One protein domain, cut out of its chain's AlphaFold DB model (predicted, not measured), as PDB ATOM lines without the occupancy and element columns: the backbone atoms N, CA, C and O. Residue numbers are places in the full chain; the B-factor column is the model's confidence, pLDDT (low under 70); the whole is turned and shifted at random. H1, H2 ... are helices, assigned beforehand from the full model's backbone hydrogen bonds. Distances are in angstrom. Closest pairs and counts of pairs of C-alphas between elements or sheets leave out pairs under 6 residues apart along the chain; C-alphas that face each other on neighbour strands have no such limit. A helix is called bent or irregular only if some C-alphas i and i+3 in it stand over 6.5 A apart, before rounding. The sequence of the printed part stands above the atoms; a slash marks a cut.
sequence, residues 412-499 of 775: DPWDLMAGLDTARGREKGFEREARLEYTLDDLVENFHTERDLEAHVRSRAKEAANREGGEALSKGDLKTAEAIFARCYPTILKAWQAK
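What this domain is: This is residues 412 to 499 of the 775 residues of an uncharacterized protein of Planctomycetes bacterium ADurb.Bin126 (UniProt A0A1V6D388). A helical hairpin, H3 folding back into the much longer, kinked H4, makes the long axis; the short helix H1 packs across both, and the short helix H2 packs on the last residues of H4. Between H1 and H2 a long loop, residues 419 to 439, arches out from the helices, and at the hairpin's turn residues 468 to 473 stick out. The printed part has 88 residues with four named helices, H1 to H4 along the chain, and no named strand: all helix. It is compact, with a radius of gyration of the C-alphas of 13.3 A, and only just elongated, spanning 40 by 27 by 17 A.

Where its parts are: H1, residues 413 to 418, begins at C-alpha 413 (122.723, 148.573, 150.523). H2 is residues 440 to 446. H3, residues 450 to 465, is 22.1 A long. H4, residues 471 to 499, is 40.1 A long and ends at C-alpha 499 (133.779, 136.958, 148.524). H4 is irregular, with C-alphas 472 and 475 7.6 A apart, and has a kink of 37 degrees near residue 489.

How they stand to each other: H1 touches H4 at residues 487 to 492 alone, about perpendicular at 79 degrees; the closest C-alphas, of Pro 413 and Cys 488, are 4.6 A apart. H1 touches H3 about perpendicular at 83 degrees, closest at the C-alphas of Leu 416 and Arg 460, 6.5 A. H2 touches H4, closest at the C-alphas of Val 444 and Trp 496, 6.4 A. H2 and H3 are only just apart, their closest C-alphas 8.3 A. H3 and H4 form a hairpin, a steep tilt of 41 degrees, opposite ways, closest at the C-alphas of Ala 461 and Ala 481, 4.7 A. Every O i to N i+4 pair is within hydrogen-bond range in H1, H2 and H3, and 21 of 25 in H4.

The domain as a whole: The C-alphas farthest apart, of Ala 472 and Lys 499, are 41.3 A apart. The printed part has no cut; the link from H1 to H2 is long. Mean pLDDT of the printed part is 71.4, with residues 419 to 438, 467 to 477 and 480 under 70.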
ATOM      1  N   ASP A 412     118.922 150.876 152.441       78.50
ATOM      2  CA  ASP A 412     119.780 149.732 152.756       78.50
ATOM      3  C   ASP A 412     120.593 149.315 151.510       78.50
ATOM      4  O   ASP A 412     120.059 149.336 150.392       78.50
ATOM      5  N   PRO A 413     121.889 148.969 151.654       80.56
ATOM      6  CA  PRO A 413     122.723 148.573 150.523       80.56
ATOM      7  C   PRO A 413     122.224 147.327 149.782       80.56
ATOM      8  O   PRO A 413     122.389 147.244 148.566       80.56
ATOM      9  N   TRP A 414     121.625 146.364 150.481       82.31
ATOM     10  CA  TRP A 414     121.127 145.127 149.881       82.31
ATOM     11  C   TRP A 414     119.751 145.323 149.259       82.31
ATOM     12  O   TRP A 414     119.511 144.821 148.163       82.31
ATOM     13  N   ASP A 415     118.907 146.151 149.879       76.44
ATOM     14  CA  ASP A 415     117.661 146.620 149.263       76.44
ATOM     15  C   ASP A 415     117.946 147.345 147.942       76.44
ATOM     16  O   ASP A 415     117.303 147.071 146.931       76.44
ATOM     17  N   LEU A 416     118.980 148.197 147.905       82.06
ATOM     18  CA  LEU A 416     119.382 148.908 146.687       82.06
ATOM     19  C   LEU A 416     119.759 147.936 145.560       82.06
ATOM     20  O   LEU A 416     119.406 148.152 144.399       82.06
ATOM     21  N   MET A 417     120.466 146.855 145.899       80.50
ATOM     22  CA  MET A 417     120.826 145.805 144.943       80.50
ATOM     23  C   MET A 417     119.601 145.011 144.484       80.50
ATOM     24  O   MET A 417     119.481 144.715 143.296       80.50
ATOM     25  N   ALA A 418     118.659 144.742 145.390       71.81
ATOM     26  CA  ALA A 418     117.386 144.097 145.078       71.81
ATOM     27  C   ALA A 418     116.426 144.987 144.263       71.81
ATOM     28  O   ALA A 418     115.382 144.514 143.808       71.81
ATOM     29  N   GLY A 419     116.781 146.259 144.044       68.06
ATOM     30  CA  GLY A 419     115.932 147.247 143.379       68.06
ATOM     31  C   GLY A 419     114.760 147.708 144.248       68.06
ATOM     32  O   GLY A 419     113.721 148.078 143.706       68.06
ATOM     33  N   LEU A 420     114.912 147.625 145.572       65.88
ATOM     34  CA  LEU A 420     113.981 148.136 146.568       65.88
ATOM     35  C   LEU A 420     114.404 149.553 146.966       65.88
ATOM     36  O   LEU A 420     115.428 149.766 147.622       65.88
ATOM     37  N   ASP A 421     113.588 150.524 146.574       67.25
ATOM     38  CA  ASP A 421     113.825 151.934 146.860       67.25
ATOM     39  C   ASP A 421     113.310 152.256 148.273       67.25
ATOM     40  O   ASP A 421     112.132 152.555 148.472       67.25
ATOM     41  N   THR A 422     114.189 152.181 149.275       59.66
ATOM     42  CA  THR A 422     113.881 152.470 150.693       59.66
ATOM     43  C   THR A 422     114.262 153.895 151.110       59.66
ATOM     44  O   THR A 422     114.203 154.277 152.282       59.66
ATOM     45  N   ALA A 423     114.626 154.734 150.137       55.53
ATOM     46  CA  ALA A 423     114.876 156.150 150.345       55.53
ATOM     47  C   ALA A 423     113.595 156.894 150.781       55.53
ATOM     48  O   ALA A 423     112.630 157.020 150.023       55.53
ATOM     49  N   ARG A 424     113.600 157.445 152.004       49.53
ATOM     50  CA  ARG A 424     112.427 158.088 152.630       49.53
ATOM     51  C   ARG A 424     111.806 159.177 151.749       49.53
ATOM     52  O   ARG A 424     112.494 160.092 151.289       49.53
ATOM     53  N   GLY A 425     110.485 159.106 151.557       46.69
ATOM     54  CA  GLY A 425     109.718 160.049 150.726       46.69
ATOM     55  C   GLY A 425     109.926 159.881 149.214       46.69
ATOM     56  O   GLY A 425     109.551 160.761 148.437       46.69
ATOM     57  N   ARG A 426     110.575 158.786 148.804       56.00
ATOM     58  CA  ARG A 426     110.778 158.340 147.416       56.00
ATOM     59  C   ARG A 426     110.517 156.832 147.285       56.00
ATOM     60  O   ARG A 426     110.905 156.223 146.299       56.00
ATOM     61  N   GLU A 427     109.860 156.263 148.296       51.69
ATOM     62  CA  GLU A 427     109.512 154.852 148.406       51.69
ATOM     63  C   GLU A 427     108.532 154.499 147.287       51.69
ATOM     64  O   GLU A 427     107.337 154.799 147.358       51.69
ATOM     65  N   LYS A 428     109.033 153.882 146.218       52.12
ATOM     66  CA  LYS A 428     108.166 153.240 145.240       52.12
ATOM     67  C   LYS A 428     107.742 151.893 145.805       52.12
ATOM     68  O   LYS A 428     108.467 150.906 145.720       52.12
ATOM     69  N   GLY A 429     106.529 151.847 146.347       42.19
ATOM     70  CA  GLY A 429     105.786 150.600 146.471       42.19
ATOM     71  C   GLY A 429     105.401 150.124 145.075       42.19
ATOM     72  O   GLY A 429     104.318 150.447 144.604       42.19
ATOM     73  N   PHE A 430     106.297 149.421 144.384       43.91
ATOM     74  CA  PHE A 430     105.954 148.737 143.144       43.91
ATOM     75  C   PHE A 430     106.257 147.250 143.254       43.91
ATOM     76  O   PHE A 430     107.387 146.821 143.486       43.91
ATOM     77  N   GLU A 431     105.191 146.488 143.038       41.41
ATOM     78  CA  GLU A 431     105.147 145.097 142.618       41.41
ATOM     79  C   GLU A 431     106.004 144.911 141.350       41.41
ATOM     80  O   GLU A 431     105.500 144.858 140.231       41.41
ATOM     81  N   ARG A 432     107.335 144.850 141.475       46.38
ATOM     82  CA  ARG A 432     108.147 144.191 140.450       46.38
ATOM     83  C   ARG A 432     108.001 142.692 140.679       46.38
ATOM     84  O   ARG A 432     108.405 142.193 141.725       46.38
ATOM     85  N   GLU A 433     107.453 141.988 139.691       41.19
ATOM     86  CA  GLU A 433     107.193 140.535 139.692       41.19
ATOM     87  C   GLU A 433     108.433 139.650 139.942       41.19
ATOM     88  O   GLU A 433     108.310 138.436 140.075       41.19
ATOM     89  N   ALA A 434     109.627 140.226 140.087       44.47
ATOM     90  CA  ALA A 434     110.789 139.523 140.605       44.47
ATOM     91  C   ALA A 434     111.591 140.438 141.537       44.47
ATOM     92  O   ALA A 434     112.323 141.321 141.082       44.47
ATOM     93  N   ARG A 435     111.494 140.200 142.852       52.97
ATOM     94  CA  ARG A 435     112.580 140.560 143.772       52.97
ATOM     95  C   ARG A 435     113.833 139.862 143.256       52.97
ATOM     96  O   ARG A 435     113.879 138.636 143.228       52.97
ATOM     97  N   LEU A 436     114.830 140.627 142.827       57.41
ATOM     98  CA  LEU A 436     116.149 140.063 142.568       57.41
ATOM     99  C   LEU A 436     116.830 139.924 143.928       57.41
ATOM    100  O   LEU A 436     117.497 140.844 144.391       57.41
ATOM    101  N   GLU A 437     116.604 138.803 144.612       57.75
ATOM    102  CA  GLU A 437     117.432 138.445 145.761       57.75
ATOM    103  C   GLU A 437     118.843 138.167 145.245       57.75
ATOM    104  O   GLU A 437     119.138 137.087 144.745       57.75
ATOM    105  N   TYR A 438     119.711 139.176 145.310       64.19
ATOM    106  CA  TYR A 438     121.124 138.986 145.032       64.19
ATOM    107  C   TYR A 438     121.759 138.282 146.220       64.19
ATOM    108  O   TYR A 438     121.927 138.868 147.293       64.19
ATOM    109  N   THR A 439     122.185 137.041 146.018       77.56
ATOM    110  CA  THR A 439     123.193 136.462 146.897       77.56
ATOM    111  C   THR A 439     124.557 137.088 146.588       77.56
ATOM    112  O   THR A 439     124.791 137.657 145.516       77.56
ATOM    113  N   LEU A 440     125.507 136.981 147.523       77.88
ATOM    114  CA  LEU A 440     126.892 137.393 147.254       77.88
ATOM    115  C   LEU A 440     127.502 136.625 146.069       77.88
ATOM    116  O   LEU A 440     128.400 137.145 145.409       77.88
ATOM    117  N   ASP A 441     127.009 135.416 145.796       78.88
ATOM    118  CA  ASP A 441     127.479 134.561 144.708       78.88
ATOM    119  C   ASP A 441     126.997 135.120 143.361       78.88
ATOM    120  O   ASP A 441     127.811 135.292 142.452       78.88
ATOM    121  N   ASP A 442     125.735 135.560 143.277       81.81
ATOM    122  CA  ASP A 442     125.175 136.231 142.092       81.81
ATOM    123  C   ASP A 442     125.899 137.547 141.780       81.81
ATOM    124  O   ASP A 442     126.110 137.907 140.621       81.81
ATOM    125  N   LEU A 443     126.306 138.278 142.819       83.75
ATOM    126  CA  LEU A 443     127.068 139.521 142.694       83.75
ATOM    127  C   LEU A 443     128.440 139.278 142.052       83.75
ATOM    128  O   LEU A 443     128.859 140.019 141.165       83.75
ATOM    129  N   VAL A 444     129.151 138.234 142.479       86.00
ATOM    130  CA  VAL A 444     130.467 137.899 141.914       86.00
ATOM    131  C   VAL A 444     130.341 137.290 140.517       86.00
ATOM    132  O   VAL A 444     131.190 137.557 139.665       86.00
ATOM    133  N   GLU A 445     129.282 136.518 140.263       84.88
ATOM    134  CA  GLU A 445     129.010 135.938 138.948       84.88
ATOM    135  C   GLU A 445     128.681 136.998 137.890       84.88
ATOM    136  O   GLU A 445     129.127 136.872 136.752       84.88
ATOM    137  N   ASN A 446     127.926 138.041 138.246       84.25
ATOM    138  CA  ASN A 446     127.472 139.048 137.283       84.25
ATOM    139  C   ASN A 446     128.435 140.234 137.121       84.25
ATOM    140  O   ASN A 446     128.446 140.870 136.067       84.25
ATOM    141  N   PHE A 447     129.252 140.535 138.138       87.75
ATOM    142  CA  PHE A 447     130.176 141.672 138.125       87.75
ATOM    143  C   PHE A 447     131.615 141.198 138.341       87.75
ATOM    144  O   PHE A 447     132.032 140.880 139.458       87.75
ATOM    145  N   HIS A 448     132.396 141.151 137.258       83.25
ATOM    146  CA  HIS A 448     133.771 140.638 137.293       83.25
ATOM    147  C   HIS A 448     134.821 141.709 137.597       83.25
ATOM    148  O   HIS A 448     135.905 141.371 138.079       83.25
ATOM    149  N   THR A 449     134.508 142.982 137.344       83.38
ATOM    150  CA  THR A 449     135.387 144.116 137.645       83.38
ATOM    151  C   THR A 449     134.731 145.073 138.632       83.38
ATOM    152  O   THR A 449     133.506 145.193 138.683       83.38
ATOM    153  N   GLU A 450     135.560 145.789 139.394       85.62
ATOM    154  CA  GLU A 450     135.078 146.851 140.280       85.62
ATOM    155  C   GLU A 450     134.329 147.930 139.488       85.62
ATOM    156  O   GLU A 450     133.284 148.397 139.922       85.62
ATOM    157  N   ARG A 451     134.798 148.255 138.278       86.12
ATOM    158  CA  ARG A 451     134.158 149.239 137.398       86.12
ATOM    159  C   ARG A 451     132.742 148.830 136.982       86.12
ATOM    160  O   ARG A 451     131.861 149.687 136.932       86.12
ATOM    161  N   ASP A 452     132.517 147.551 136.683       85.50
ATOM    162  CA  ASP A 452     131.185 147.047 136.320       85.50
ATOM    163  C   ASP A 452     130.234 147.102 137.521       85.50
ATOM    164  O   ASP A 452     129.086 147.534 137.387       85.50
ATOM    165  N   LEU A 453     130.734 146.726 138.704       88.94
ATOM    166  CA  LEU A 453     129.993 146.835 139.957       88.94
ATOM    167  C   LEU A 453     129.651 148.298 140.266       88.94
ATOM    168  O   LEU A 453     128.501 148.619 140.561       88.94
ATOM    169  N   GLU A 454     130.628 149.195 140.152       89.88
ATOM    170  CA  GLU A 454     130.456 150.629 140.362       89.88
ATOM    171  C   GLU A 454     129.391 151.201 139.425       89.88
ATOM    172  O   GLU A 454     128.462 151.875 139.876       89.88
ATOM    173  N   ALA A 455     129.484 150.907 138.126       87.19
ATOM    174  CA  ALA A 455     128.524 151.368 137.130       87.19
ATOM    175  C   ALA A 455     127.102 150.877 137.442       87.19
ATOM    176  O   ALA A 455     126.149 151.656 137.345       87.19
ATOM    177  N   HIS A 456     126.958 149.620 137.872       87.81
ATOM    178  CA  HIS A 456     125.666 149.057 138.248       87.81
ATOM    179  C   HIS A 456     125.081 149.727 139.496       87.81
ATOM    180  O   HIS A 456     123.944 150.200 139.458       87.81
ATOM    181  N   VAL A 457     125.861 149.851 140.576       87.44
ATOM    182  CA  VAL A 457     125.409 150.501 141.819       87.44
ATOM    183  C   VAL A 457     125.079 151.975 141.572       87.44
ATOM    184  O   VAL A 457     124.090 152.480 142.100       87.44
ATOM    185  N   ARG A 458     125.836 152.674 140.714       88.00
ATOM    186  CA  ARG A 458     125.506 154.044 140.286       88.00
ATOM    187  C   ARG A 458     124.193 154.115 139.511       88.00
ATOM    188  O   ARG A 458     123.449 155.074 139.702       88.00
ATOM    189  N   SER A 459     123.905 153.142 138.646       83.00
ATOM    190  CA  SER A 459     122.616 153.067 137.944       83.00
ATOM    191  C   SER A 459     121.471 152.879 138.935       83.00
ATOM    192  O   SER A 459     120.517 153.653 138.915       83.00
ATOM    193  N   ARG A 460     121.610 151.936 139.876       82.12
ATOM    194  CA  ARG A 460     120.612 151.693 140.928       82.12
ATOM    195  C   ARG A 460     120.395 152.907 141.820       82.12
ATOM    196  O   ARG A 460     119.262 153.268 142.095       82.12
ATOM    197  N   ALA A 461     121.464 153.597 142.207       81.81
ATOM    198  CA  ALA A 461     121.361 154.818 142.999       81.81
ATOM    199  C   ALA A 461     120.623 155.947 142.256       81.81
ATOM    200  O   ALA A 461     119.898 156.717 142.881       81.81
ATOM    201  N   LYS A 462     120.778 156.042 140.926       82.62
ATOM    202  CA  LYS A 462     120.009 156.980 140.090       82.62
ATOM    203  C   LYS A 462     118.539 156.588 139.990       82.62
ATOM    204  O   LYS A 462     117.693 157.469 140.076       82.62
ATOM    205  N   GLU A 463     118.247 155.299 139.822       76.69
ATOM    206  CA  GLU A 463     116.877 154.770 139.824       76.69
ATOM    207  C   GLU A 463     116.176 155.082 141.153       76.69
ATOM    208  O   GLU A 463     115.138 155.741 141.140       76.69
ATOM    209  N   ALA A 464     116.812 154.748 142.280       73.12
ATOM    210  CA  ALA A 464     116.295 154.988 143.629       73.12
ATOM    211  C   ALA A 464     116.133 156.478 143.971       73.12
ATOM    212  O   ALA A 464     115.320 156.868 144.813       73.12
ATOM    213  N   ALA A 465     116.913 157.349 143.327       71.94
ATOM    214  CA  ALA A 465     116.797 158.786 143.512       71.94
ATOM    215  C   ALA A 465     115.712 159.434 142.638       71.94
ATOM    216  O   ALA A 465     115.330 160.566 142.936       71.94
ATOM    217  N   ASN A 466     115.227 158.773 141.585       71.56
ATOM    218  CA  ASN A 466     114.397 159.397 140.557       71.56
ATOM    219  C   ASN A 466     112.959 159.665 141.036       71.56
ATOM    220  O   ASN A 466     112.215 158.747 141.383       71.56
ATOM    221  N   ARG A 467     112.537 160.932 140.985       59.81
ATOM    222  CA  ARG A 467     111.138 161.351 141.138       59.81
ATOM    223  C   ARG A 467     110.593 161.615 139.733       59.81
ATOM    224  O   ARG A 467     111.148 162.451 139.036       59.81
ATOM    225  N   GLU A 468     109.523 160.942 139.303       54.69
ATOM    226  CA  GLU A 468     108.914 161.058 137.954       54.69
ATOM    227  C   GLU A 468     108.284 162.447 137.653       54.69
ATOM    228  O   GLU A 468     107.132 162.558 137.248       54.69
ATOM    229  N   GLY A 469     109.011 163.543 137.872       46.25
ATOM    230  CA  GLY A 469     108.512 164.916 137.853       46.25
ATOM    231  C   GLY A 469     109.389 165.870 137.044       46.25
ATOM    232  O   GLY A 469     109.846 166.872 137.580       46.25
ATOM    233  N   GLY A 470     109.599 165.580 135.755       44.72
ATOM    234  CA  GLY A 470     110.143 166.523 134.761       44.72
ATOM    235  C   GLY A 470     111.558 167.088 135.012       44.72
ATOM    236  O   GLY A 470     112.199 166.862 136.036       44.72
ATOM    237  N   GLU A 471     112.069 167.866 134.048       43.06
ATOM    238  CA  GLU A 471     113.466 168.354 134.022       43.06
ATOM    239  C   GLU A 471     113.863 169.247 135.217       43.06
ATOM    240  O   GLU A 471     115.043 169.307 135.579       43.06
ATOM    241  N   ALA A 472     112.897 169.898 135.877       42.50
ATOM    242  CA  ALA A 472     113.140 170.838 136.976       42.50
ATOM    243  C   ALA A 472     113.656 170.182 138.280       42.50
ATOM    244  O   ALA A 472     114.269 170.868 139.101       42.50
ATOM    245  N   LEU A 473     113.458 168.869 138.475       49.97
ATOM    246  CA  LEU A 473     113.911 168.119 139.664       49.97
ATOM    247  C   LEU A 473     115.264 167.398 139.471       49.97
ATOM    248  O   LEU A 473     115.881 166.959 140.445       49.97
ATOM    249  N   SER A 474     115.783 167.364 138.238       54.50
ATOM    250  CA  SER A 474     116.942 166.553 137.822       54.50
ATOM    251  C   SER A 474     118.227 166.778 138.636       54.50
ATOM    252  O   SER A 474     118.934 165.825 138.964       54.50
ATOM    253  N   LYS A 475     118.536 168.024 139.028       56.06
ATOM    254  CA  LYS A 475     119.748 168.338 139.815       56.06
ATOM    255  C   LYS A 475     119.671 167.860 141.271       56.06
ATOM    256  O   LYS A 475     120.697 167.508 141.846       56.06
ATOM    257  N   GLY A 476     118.480 167.865 141.878       55.72
ATOM    258  CA  GLY A 476     118.275 167.389 143.254       55.72
ATOM    259  C   GLY A 476     118.328 165.863 143.360       55.72
ATOM    260  O   GLY A 476     118.810 165.318 144.358       55.72
ATOM    261  N   ASP A 477     117.894 165.180 142.303       66.69
ATOM    262  CA  ASP A 477     117.924 163.721 142.214       66.69
ATOM    263  C   ASP A 477     119.334 163.208 141.918       66.69
ATOM    264  O   ASP A 477     119.748 162.214 142.507       66.69
ATOM    265  N   LEU A 478     120.139 163.948 141.145       72.44
ATOM    266  CA  LEU A 478     121.551 163.610 140.941       72.44
ATOM    267  C   LEU A 478     122.348 163.635 142.259       72.44
ATOM    268  O   LEU A 478     123.061 162.682 142.562       72.44
ATOM    269  N   LYS A 479     122.166 164.676 143.087       70.94
ATOM    270  CA  LYS A 479     122.811 164.765 144.413       70.94
ATOM    271  C   LYS A 479     122.332 163.675 145.375       70.94
ATOM    272  O   LYS A 479     123.114 163.161 146.169       70.94
ATOM    273  N   THR A 480     121.052 163.307 145.309       69.69
ATOM    274  CA  THR A 480     120.516 162.209 146.128       69.69
ATOM    275  C   THR A 480     121.075 160.861 145.667       69.69
ATOM    276  O   THR A 480     121.462 160.052 146.505       69.69
ATOM    277  N   ALA A 481     121.210 160.643 144.355       80.12
ATOM    278  CA  ALA A 481     121.847 159.454 143.794       80.12
ATOM    279  C   ALA A 481     123.316 159.343 144.224       80.12
ATOM    280  O   ALA A 481     123.774 158.267 144.602       80.12
ATOM    281  N   GLU A 482     124.054 160.456 144.227       80.94
ATOM    282  CA  GLU A 482     125.428 160.495 144.738       80.94
ATOM    283  C   GLU A 482     125.498 160.152 146.231       80.94
ATOM    284  O   GLU A 482     126.360 159.371 146.627       80.94
ATOM    285  N   ALA A 483     124.570 160.659 147.050       73.56
ATOM    286  CA  ALA A 483     124.500 160.335 148.475       73.56
ATOM    287  C   ALA A 483     124.143 158.855 148.733       73.56
ATOM    288  O   ALA A 483     124.765 158.217 149.584       73.56
ATOM    289  N   ILE A 484     123.193 158.287 147.975       79.56
ATOM    290  CA  ILE A 484     122.847 156.854 148.027       79.56
ATOM    291  C   ILE A 484     124.061 156.004 147.644       79.56
ATOM    292  O   ILE A 484     124.410 155.065 148.363       79.56
ATOM    293  N   PHE A 485     124.741 156.358 146.550       86.94
ATOM    294  CA  PHE A 485     125.946 155.672 146.097       86.94
ATOM    295  C   PHE A 485     127.063 155.739 147.147       86.94
ATOM    296  O   PHE A 485     127.596 154.701 147.529       86.94
ATOM    297  N   ALA A 486     127.378 156.931 147.666       80.62
ATOM    298  CA  ALA A 486     128.443 157.133 148.649       80.62
ATOM    299  C   ALA A 486     128.224 156.328 149.941       80.62
ATOM    300  O   ALA A 486     129.187 155.884 150.563       80.62
ATOM    301  N   ARG A 487     126.963 156.108 150.325       80.62
ATOM    302  CA  ARG A 487     126.591 155.273 151.471       80.62
ATOM    303  C   ARG A 487     126.659 153.774 151.164       80.62
ATOM    304  O   ARG A 487     127.206 153.018 151.962       80.62
ATOM    305  N   CYS A 488     126.066 153.333 150.056       80.12
ATOM    306  CA  CYS A 488     125.838 151.907 149.801       80.12
ATOM    307  C   CYS A 488     127.038 151.221 149.140       80.12
ATOM    308  O   CYS A 488     127.368 150.085 149.488       80.12
ATOM    309  N   TYR A 489     127.717 151.910 148.218       89.56
ATOM    310  CA  TYR A 489     128.804 151.334 147.427       89.56
ATOM    311  C   TYR A 489     129.966 150.797 148.275       89.56
ATOM    312  O   TYR A 489     130.365 149.663 148.021       89.56
ATOM    313  N   PRO A 490     130.471 151.486 149.323       84.75
ATOM    314  CA  PRO A 490     131.567 150.949 150.134       84.75
ATOM    315  C   PRO A 490     131.233 149.607 150.802       84.75
ATOM    316  O   PRO A 490     132.084 148.718 150.874       84.75
ATOM    317  N   THR A 491     129.992 149.437 151.264       81.88
ATOM    318  CA  THR A 491     129.524 148.192 151.894       81.88
ATOM    319  C   THR A 491     129.423 147.060 150.873       81.88
ATOM    320  O   THR A 491     129.939 145.968 151.120       81.88
ATOM    321  N   ILE A 492     128.817 147.331 149.712       85.56
ATOM    322  CA  ILE A 492     128.660 146.357 148.618       85.56
ATOM    323  C   ILE A 492     130.032 145.947 148.073       85.56
ATOM    324  O   ILE A 492     130.321 144.757 147.955       85.56
ATOM    325  N   LEU A 493     130.908 146.924 147.813       86.50
ATOM    326  CA  LEU A 493     132.263 146.702 147.322       86.50
ATOM    327  C   LEU A 493     133.056 145.814 148.280       86.50
ATOM    328  O   LEU A 493     133.640 144.820 147.855       86.50
ATOM    329  N   LYS A 494     133.035 146.123 149.582       80.75
ATOM    330  CA  LYS A 494     133.753 145.336 150.591       80.75
ATOM    331  C   LYS A 494     133.267 143.887 150.641       80.75
ATOM    332  O   LYS A 494     134.082 142.972 150.752       80.75
ATOM    333  N   ALA A 495     131.958 143.664 150.564       78.12
ATOM    334  CA  ALA A 495     131.387 142.322 150.571       78.12
ATOM    335  C   ALA A 495     131.737 141.536 149.294       78.12
ATOM    336  O   ALA A 495     132.144 140.375 149.375       78.12
ATOM    337  N   TRP A 496     131.662 142.187 148.131       87.25
ATOM    338  CA  TRP A 496     132.068 141.619 146.843       87.25
ATOM    339  C   TRP A 496     133.565 141.262 146.819       87.25
ATOM    340  O   TRP A 496     133.925 140.136 146.472       87.25
ATOM    341  N   GLN A 497     134.440 142.165 147.279       83.94
ATOM    342  CA  GLN A 497     135.883 141.923 147.407       83.94
ATOM    343  C   GLN A 497     136.168 140.738 148.339       83.94
ATOM    344  O   GLN A 497     136.892 139.813 147.966       83.94
ATOM    345  N   ALA A 498     135.542 140.708 149.521       75.38
ATOM    346  CA  ALA A 498     135.728 139.632 150.492       75.38
ATOM    347  C   ALA A 498     135.338 138.256 149.925       75.38
ATOM    348  O   ALA A 498     136.048 137.266 150.145       75.38
ATOM    349  N   LYS A 499     134.236 138.193 149.164       85.94
ATOM    350  CA  LYS A 499     133.779 136.958 148.524       85.94
ATOM    351  C   LYS A 499     134.715 136.514 147.397       85.94
ATOM    352  O   LYS A 499     135.082 135.340 147.331       85.94
TER     353      LYS A 499